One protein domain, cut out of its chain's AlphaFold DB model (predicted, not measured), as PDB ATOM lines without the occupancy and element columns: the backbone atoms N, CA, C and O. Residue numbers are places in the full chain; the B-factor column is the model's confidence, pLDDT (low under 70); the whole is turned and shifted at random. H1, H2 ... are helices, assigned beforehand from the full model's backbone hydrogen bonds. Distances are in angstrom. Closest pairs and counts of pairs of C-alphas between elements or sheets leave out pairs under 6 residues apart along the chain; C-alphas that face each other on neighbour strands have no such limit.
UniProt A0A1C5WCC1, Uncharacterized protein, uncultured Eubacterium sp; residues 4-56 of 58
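Overview. This is residues 4 to 56 of the 58 residues of an uncharacterized protein of uncultured Eubacterium sp (UniProt A0A1C5WCC1). The centres of three helices make a loosely packed triangle: H2 is near H1 and nearly antiparallel to it, while H3, with residues 40 to 45, packs on H1 and is apart from H2. Residues 17 to 22 stick out. The printed part has 53 residues, with H1, H2, H3 in chain order and no named strand: all helix, compact, radius of gyration of the C-alphas 11.1 A, spans 27 by 26 by 15 A.

Along the chain. Find C-alpha 21 at (57.534, -13.413, 3.019); from there H2 runs 16.0 A to residue 32. H3, residues 40 to 51, runs 14.6 A to (42.227, 2.763, 2.955). H1, residues 4 to 13, spans 14.3 A.

Arrangement. Look at Lys 7 and Leu 31: their C-alphas, 6.5 A apart, are the closest of H1 and H2, which are close but not clearly touching, at a shallow tilt of 12 degrees, opposite ways. H1 and H3 touch, closest at the C-alphas of Val 6 and Gly 44, 6.6 A, only just at a steep tilt of 35.3 degrees, the same way. Every O i to N i+4 pair is within hydrogen-bond range in H1 and H2; in H3, 6 of 8.

Size, cuts and confidence. The printed part has no cut, and both links are short. Look for pLDDT under 70 at residues 43 to 45 and 55 to 56.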
ATOM      1  N   GLN A   4      47.906  -1.584 -13.943       81.56
ATOM      2  CA  GLN A   4      49.351  -1.662 -13.709       81.56
ATOM      3  C   GLN A   4      49.874  -0.622 -12.714       81.56
ATOM      4  O   GLN A   4      50.756  -0.941 -11.923       81.56
ATOM      5  N   GLU A   5      49.330   0.594 -12.708       80.75
ATOM      6  CA  GLU A   5      49.734   1.648 -11.766       80.75
ATOM      7  C   GLU A   5      49.328   1.269 -10.329       80.75
ATOM      8  O   GLU A   5      50.149   1.354  -9.417       80.75
ATOM      9  N   VAL A   6      48.121   0.717 -10.141       81.25
ATOM     10  CA  VAL A   6      47.640   0.175  -8.852       81.25
ATOM     11  C   VAL A   6      48.560  -0.939  -8.336       81.25
ATOM     12  O   VAL A   6      48.987  -0.918  -7.178       81.25
ATOM     13  N   LYS A   7      48.930  -1.894  -9.198       84.25
ATOM     14  CA  LYS A   7      49.823  -3.007  -8.826       84.25
ATOM     15  C   LYS A   7      51.235  -2.536  -8.468       84.25
ATOM     16  O   LYS A   7      51.851  -3.102  -7.561       84.25
ATOM     17  N   VAL A   8      51.750  -1.502  -9.138       85.25
ATOM     18  CA  VAL A   8      53.064  -0.902  -8.839       85.25
ATOM     19  C   VAL A   8      53.068  -0.217  -7.472       85.25
ATOM     20  O   VAL A   8      54.022  -0.408  -6.711       85.25
ATOM     21  N   ILE A   9      52.005   0.521  -7.139       84.00
ATOM     22  CA  ILE A   9      51.851   1.168  -5.829       84.00
ATOM     23  C   ILE A   9      51.843   0.112  -4.721       84.00
ATOM     24  O   ILE A   9      52.671   0.173  -3.815       84.00
ATOM     25  N   ILE A  10      50.991  -0.912  -4.835       83.75
ATOM     26  CA  ILE A  10      50.905  -1.989  -3.834       83.75
ATOM     27  C   ILE A  10      52.250  -2.720  -3.700       83.75
ATOM     28  O   ILE A  10      52.721  -2.981  -2.592       83.75
ATOM     29  N   SER A  11      52.923  -3.001  -4.817       85.94
ATOM     30  CA  SER A  11      54.234  -3.657  -4.785       85.94
ATOM     31  C   SER A  11      55.300  -2.821  -4.074       85.94
ATOM     32  O   SER A  11      56.154  -3.371  -3.380       85.94
ATOM     33  N   THR A  12      55.265  -1.498  -4.233       86.44
ATOM     34  CA  THR A  12      56.282  -0.597  -3.677       86.44
ATOM     35  C   THR A  12      56.012  -0.249  -2.218       86.44
ATOM     36  O   THR A  12      56.936  -0.266  -1.408       86.44
ATOM     37  N   GLU A  13      54.758   0.021  -1.870       85.75
ATOM     38  CA  GLU A  13      54.395   0.544  -0.554       85.75
ATOM     39  C   GLU A  13      54.072  -0.547   0.461       85.75
ATOM     40  O   GLU A  13      54.287  -0.337   1.655       85.75
ATOM     41  N   ILE A  14      53.618  -1.716  -0.004       86.50
ATOM     42  CA  ILE A  14      53.251  -2.845   0.855       86.50
ATOM     43  C   ILE A  14      54.289  -3.961   0.732       86.50
ATOM     44  O   ILE A  14      54.988  -4.260   1.697       86.50
ATOM     45  N   LEU A  15      54.444  -4.563  -0.455       89.06
ATOM     46  CA  LEU A  15      55.232  -5.799  -0.585       89.06
ATOM     47  C   LEU A  15      56.721  -5.617  -0.270       89.06
ATOM     48  O   LEU A  15      57.329  -6.519   0.298       89.06
ATOM     49  N   LYS A  16      57.323  -4.472  -0.618       87.12
ATOM     50  CA  LYS A  16      58.735  -4.190  -0.296       87.12
ATOM     51  C   LYS A  16      59.002  -3.972   1.195       87.12
ATOM     52  O   LYS A  16      60.145  -4.122   1.608       87.12
ATOM     53  N   LYS A  17      57.987  -3.581   1.970       89.44
ATOM     54  CA  LYS A  17      58.104  -3.276   3.408       89.44
ATOM     55  C   LYS A  17      57.584  -4.415   4.292       89.44
ATOM     56  O   LYS A  17      57.587  -4.288   5.510       89.44
ATOM     57  N   MET A  18      57.096  -5.499   3.687       91.25
ATOM     58  CA  MET A  18      56.537  -6.641   4.397       91.25
ATOM     59  C   MET A  18      57.646  -7.624   4.783       91.25
ATOM     60  O   MET A  18      58.282  -8.214   3.909       91.25
ATOM     61  N   ASP A  19      57.841  -7.825   6.088       92.56
ATOM     62  CA  ASP A  19      58.824  -8.783   6.613       92.56
ATOM     63  C   ASP A  19      58.358 -10.240   6.441       92.56
ATOM     64  O   ASP A  19      59.164 -11.127   6.149       92.56
ATOM     65  N   ASP A  20      57.046 -10.486   6.537       94.19
ATOM     66  CA  ASP A  20      56.445 -11.804   6.314       94.19
ATOM     67  C   ASP A  20      56.428 -12.167   4.819       94.19
ATOM     68  O   ASP A  20      55.558 -11.756   4.044       94.19
ATOM     69  N   GLN A  21      57.399 -12.984   4.410       88.75
ATOM     70  CA  GLN A  21      57.534 -13.413   3.019       88.75
ATOM     71  C   GLN A  21      56.444 -14.393   2.566       88.75
ATOM     72  O   GLN A  21      56.167 -14.463   1.368       88.75
ATOM     73  N   ALA A  22      55.809 -15.126   3.488       91.69
ATOM     74  CA  ALA A  22      54.716 -16.030   3.143       91.69
ATOM     75  C   ALA A  22      53.465 -15.225   2.774       91.69
ATOM     76  O   ALA A  22      52.875 -15.444   1.713       91.69
ATOM     77  N   ALA A  23      53.125 -14.222   3.587       89.31
ATOM     78  CA  ALA A  23      52.047 -13.285   3.284       89.31
ATOM     79  C   ALA A  23      52.329 -12.488   1.996       89.31
ATOM     80  O   ALA A  23      51.443 -12.335   1.148       89.31
ATOM     81  N   ALA A  24      53.577 -12.049   1.794       90.00
ATOM     82  CA  ALA A  24      53.979 -11.353   0.573       90.00
ATOM     83  C   ALA A  24      53.835 -12.236  -0.678       90.00
ATOM     84  O   ALA A  24      53.493 -11.728  -1.745       90.00
ATOM     85  N   GLY A  25      54.088 -13.544  -0.565       89.62
ATOM     86  CA  GLY A  25      53.882 -14.515  -1.642       89.62
ATOM     87  C   GLY A  25      52.420 -14.587  -2.077       89.62
ATOM     88  O   GLY A  25      52.117 -14.321  -3.236       89.62
ATOM     89  N   VAL A  26      51.511 -14.814  -1.127       90.38
ATOM     90  CA  VAL A  26      50.063 -14.880  -1.401       90.38
ATOM     91  C   VAL A  26      49.552 -13.584  -2.038       90.38
ATOM     92  O   VAL A  26      48.761 -13.616  -2.979       90.38
ATOM     93  N   LEU A  27      50.021 -12.426  -1.566       87.88
ATOM     94  CA  LEU A  27      49.633 -11.138  -2.144       87.88
ATOM     95  C   LEU A  27      50.172 -10.935  -3.565       87.88
ATOM     96  O   LEU A  27      49.463 -10.368  -4.395       87.88
ATOM     97  N   ARG A  28      51.392 -11.398  -3.873       87.25
ATOM     98  CA  ARG A  28      51.916 -11.376  -5.251       87.25
ATOM     99  C   ARG A  28      51.069 -12.239  -6.171       87.25
ATOM    100  O   ARG A  28      50.746 -11.780  -7.263       87.25
ATOM    101  N   ASP A  29      50.670 -13.423  -5.717       89.06
ATOM    102  CA  ASP A  29      49.805 -14.303  -6.499       89.06
ATOM    103  C   ASP A  29      48.468 -13.613  -6.777       89.06
ATOM    104  O   ASP A  29      48.065 -13.500  -7.927       89.06
ATOM    105  N   ILE A  30      47.837 -13.005  -5.770       85.44
ATOM    106  CA  ILE A  30      46.585 -12.252  -5.955       85.44
ATOM    107  C   ILE A  30      46.752 -11.062  -6.919       85.44
ATOM    108  O   ILE A  30      45.843 -10.756  -7.690       85.44
ATOM    109  N   LEU A  31      47.887 -10.358  -6.884       82.88
ATOM    110  CA  LEU A  31      48.118  -9.188  -7.737       82.88
ATOM    111  C   LEU A  31      48.427  -9.569  -9.185       82.88
ATOM    112  O   LEU A  31      47.989  -8.875 -10.101       82.88
ATOM    113  N   PHE A  32      49.218 -10.615  -9.412       81.81
ATOM    114  CA  PHE A  32      49.778 -10.922 -10.730       81.81
ATOM    115  C   PHE A  32      49.160 -12.148 -11.404       81.81
ATOM    116  O   PHE A  32      49.393 -12.349 -12.595       81.81
ATOM    117  N   ASP A  33      48.338 -12.925 -10.703       84.56
ATOM    118  CA  ASP A  33      47.578 -14.005 -11.316       84.56
ATOM    119  C   ASP A  33      46.463 -13.443 -12.209       84.56
ATOM    120  O   ASP A  33      45.510 -12.803 -11.759       84.56
ATOM    121  N   SER A  34      46.574 -13.733 -13.506       74.38
ATOM    122  CA  SER A  34      45.585 -13.393 -14.534       74.38
ATOM    123  C   SER A  34      44.212 -14.051 -14.343       74.38
ATOM    124  O   SER A  34      43.252 -13.646 -14.992       74.38
ATOM    125  N   SER A  35      44.107 -15.070 -13.483       79.94
ATOM    126  CA  SER A  35      42.852 -15.754 -13.153       79.94
ATOM    127  C   SER A  35      42.055 -15.053 -12.044       79.94
ATOM    128  O   SER A  35      40.886 -15.380 -11.798       79.94
ATOM    129  N   THR A  36      42.664 -14.067 -11.380       74.88
ATOM    130  CA  THR A  36      42.024 -13.328 -10.293       74.88
ATOM    131  C   THR A  36      40.885 -12.462 -10.824       74.88
ATOM    132  O   THR A  36      41.013 -11.718 -11.791       74.88
ATOM    133  N   LYS A  37      39.721 -12.553 -10.175       76.56
ATOM    134  CA  LYS A  37      38.491 -11.848 -10.585       76.56
ATOM    135  C   LYS A  37      38.424 -10.399 -10.085       76.56
ATOM    136  O   LYS A  37      37.348  -9.802 -10.101       76.56
ATOM    137  N   ILE A  38      39.525  -9.864  -9.560       77.38
ATOM    138  CA  ILE A  38      39.551  -8.516  -8.993       77.38
ATOM    139  C   ILE A  38      39.677  -7.524 -10.147       77.38
ATOM    140  O   ILE A  38      40.686  -7.481 -10.840       77.38
ATOM    141  N   ASP A  39      38.646  -6.702 -10.324       77.38
ATOM    142  CA  ASP A  39      38.688  -5.534 -11.203       77.38
ATOM    143  C   ASP A  39      39.549  -4.451 -10.536       77.38
ATOM    144  O   ASP A  39      39.065  -3.583  -9.806       77.38
ATOM    145  N   TRP A  40      40.865  -4.557 -10.715       76.88
ATOM    146  CA  TRP A  40      41.850  -3.650 -10.128       76.88
ATOM    147  C   TRP A  40      41.695  -2.207 -10.609       76.88
ATOM    148  O   TRP A  40      42.022  -1.280  -9.867       76.88
ATOM    149  N   GLU A  41      41.174  -2.008 -11.820       73.56
ATOM    150  CA  GLU A  41      40.918  -0.682 -12.375       73.56
ATOM    151  C   GLU A  41      39.796   0.028 -11.606       73.56
ATOM    152  O   GLU A  41      39.939   1.191 -11.220       73.56
ATOM    153  N   ARG A  42      38.701  -0.682 -11.309       72.25
ATOM    154  CA  ARG A  42      37.521  -0.090 -10.668       72.25
ATOM    155  C   ARG A  42      37.513  -0.208  -9.143       72.25
ATOM    156  O   ARG A  42      37.151   0.745  -8.452       72.25
ATOM    157  N   VAL A  43      37.879  -1.370  -8.608       69.94
ATOM    158  CA  VAL A  43      37.859  -1.672  -7.166       69.94
ATOM    159  C   VAL A  43      39.171  -1.263  -6.509       69.94
ATOM    160  O   VAL A  43      39.150  -0.667  -5.433       69.94
ATOM    161  N   GLY A  44      40.302  -1.524  -7.171       67.94
ATOM    162  CA  GLY A  44      41.632  -1.234  -6.633       67.94
ATOM    163  C   GLY A  44      41.842   0.252  -6.352       67.94
ATOM    164  O   GLY A  44      42.294   0.606  -5.267       67.94
ATOM    165  N   LEU A  45      41.427   1.132  -7.271       69.62
ATOM    166  CA  LEU A  45      41.545   2.581  -7.084       69.62
ATOM    167  C   LEU A  45      40.711   3.085  -5.900       69.62
ATOM    168  O   LEU A  45      41.233   3.798  -5.047       69.62
ATOM    169  N   LYS A  46      39.425   2.716  -5.837       73.31
ATOM    170  CA  LYS A  46      38.537   3.171  -4.760       73.31
ATOM    171  C   LYS A  46      39.020   2.658  -3.402       73.31
ATOM    172  O   LYS A  46      39.139   3.439  -2.464       73.31
ATOM    173  N   ALA A  47      39.363   1.373  -3.320       72.81
ATOM    174  CA  ALA A  47      39.848   0.769  -2.087       72.81
ATOM    175  C   ALA A  47      41.190   1.370  -1.635       72.81
ATOM    176  O   ALA A  47      41.344   1.651  -0.448       72.81
ATOM    177  N   LEU A  48      42.132   1.630  -2.552       72.50
ATOM    178  CA  LEU A  48      43.383   2.326  -2.226       72.50
ATOM    179  C   LEU A  48      43.125   3.755  -1.745       72.50
ATOM    180  O   LEU A  48      43.694   4.176  -0.750       72.50
ATOM    181  N   GLN A  49      42.236   4.501  -2.400       70.94
ATOM    182  CA  GLN A  49      41.928   5.876  -1.999       70.94
ATOM    183  C   GLN A  49      41.225   5.980  -0.637       70.94
ATOM    184  O   GLN A  49      41.381   7.002   0.040       70.94
ATOM    185  N   GLU A  50      40.422   4.979  -0.271       78.75
ATOM    186  CA  GLU A  50      39.703   4.915   1.007       78.75
ATOM    187  C   GLU A  50      40.599   4.427   2.150       78.75
ATOM    188  O   GLU A  50      40.545   4.993   3.239       78.75
ATOM    189  N   ASN A  51      41.436   3.415   1.905       74.88
ATOM    190  CA  ASN A  51      42.227   2.763   2.955       74.88
ATOM    191  C   ASN A  51      43.678   3.256   3.042       74.88
ATOM    192  O   ASN A  51      44.301   3.091   4.084       74.88
ATOM    193  N   MET A  52      44.210   3.845   1.968       72.44
ATOM    194  CA  MET A  52      45.582   4.363   1.874       72.44
ATOM    195  C   MET A  52      45.590   5.787   1.281       72.44
ATOM    196  O   MET A  52      46.168   6.036   0.215       72.44
ATOM    197  N   PRO A  53      44.891   6.753   1.911       72.19
ATOM    198  CA  PRO A  53      44.761   8.113   1.391       72.19
ATOM    199  C   PRO A  53      46.099   8.857   1.253       72.19
ATOM    200  O   PRO A  53      46.187   9.787   0.455       72.19
ATOM    201  N   GLU A  54      47.136   8.458   1.985       72.81
ATOM    202  CA  GLU A  54      48.501   8.978   1.884       72.81
ATOM    203  C   GLU A  54      49.156   8.700   0.524       72.81
ATOM    204  O   GLU A  54      50.046   9.436   0.106       72.81
ATOM    205  N   LEU A  55      48.674   7.690  -0.206       65.31
ATOM    206  CA  LEU A  55      49.187   7.317  -1.524       65.31
ATOM    207  C   LEU A  55      48.563   8.131  -2.670       65.31
ATOM    208  O   LEU A  55      48.908   7.919  -3.830       65.31
ATOM    209  N   LYS A  56      47.685   9.101  -2.371       60.03
ATOM    210  CA  LYS A  56      47.000   9.975  -3.350       60.03
ATOM    211  C   LYS A  56      47.915  10.957  -4.105       60.03
ATOM    212  O   LYS A  56      47.403  11.808  -4.825       60.03
TER     213      LYS A  56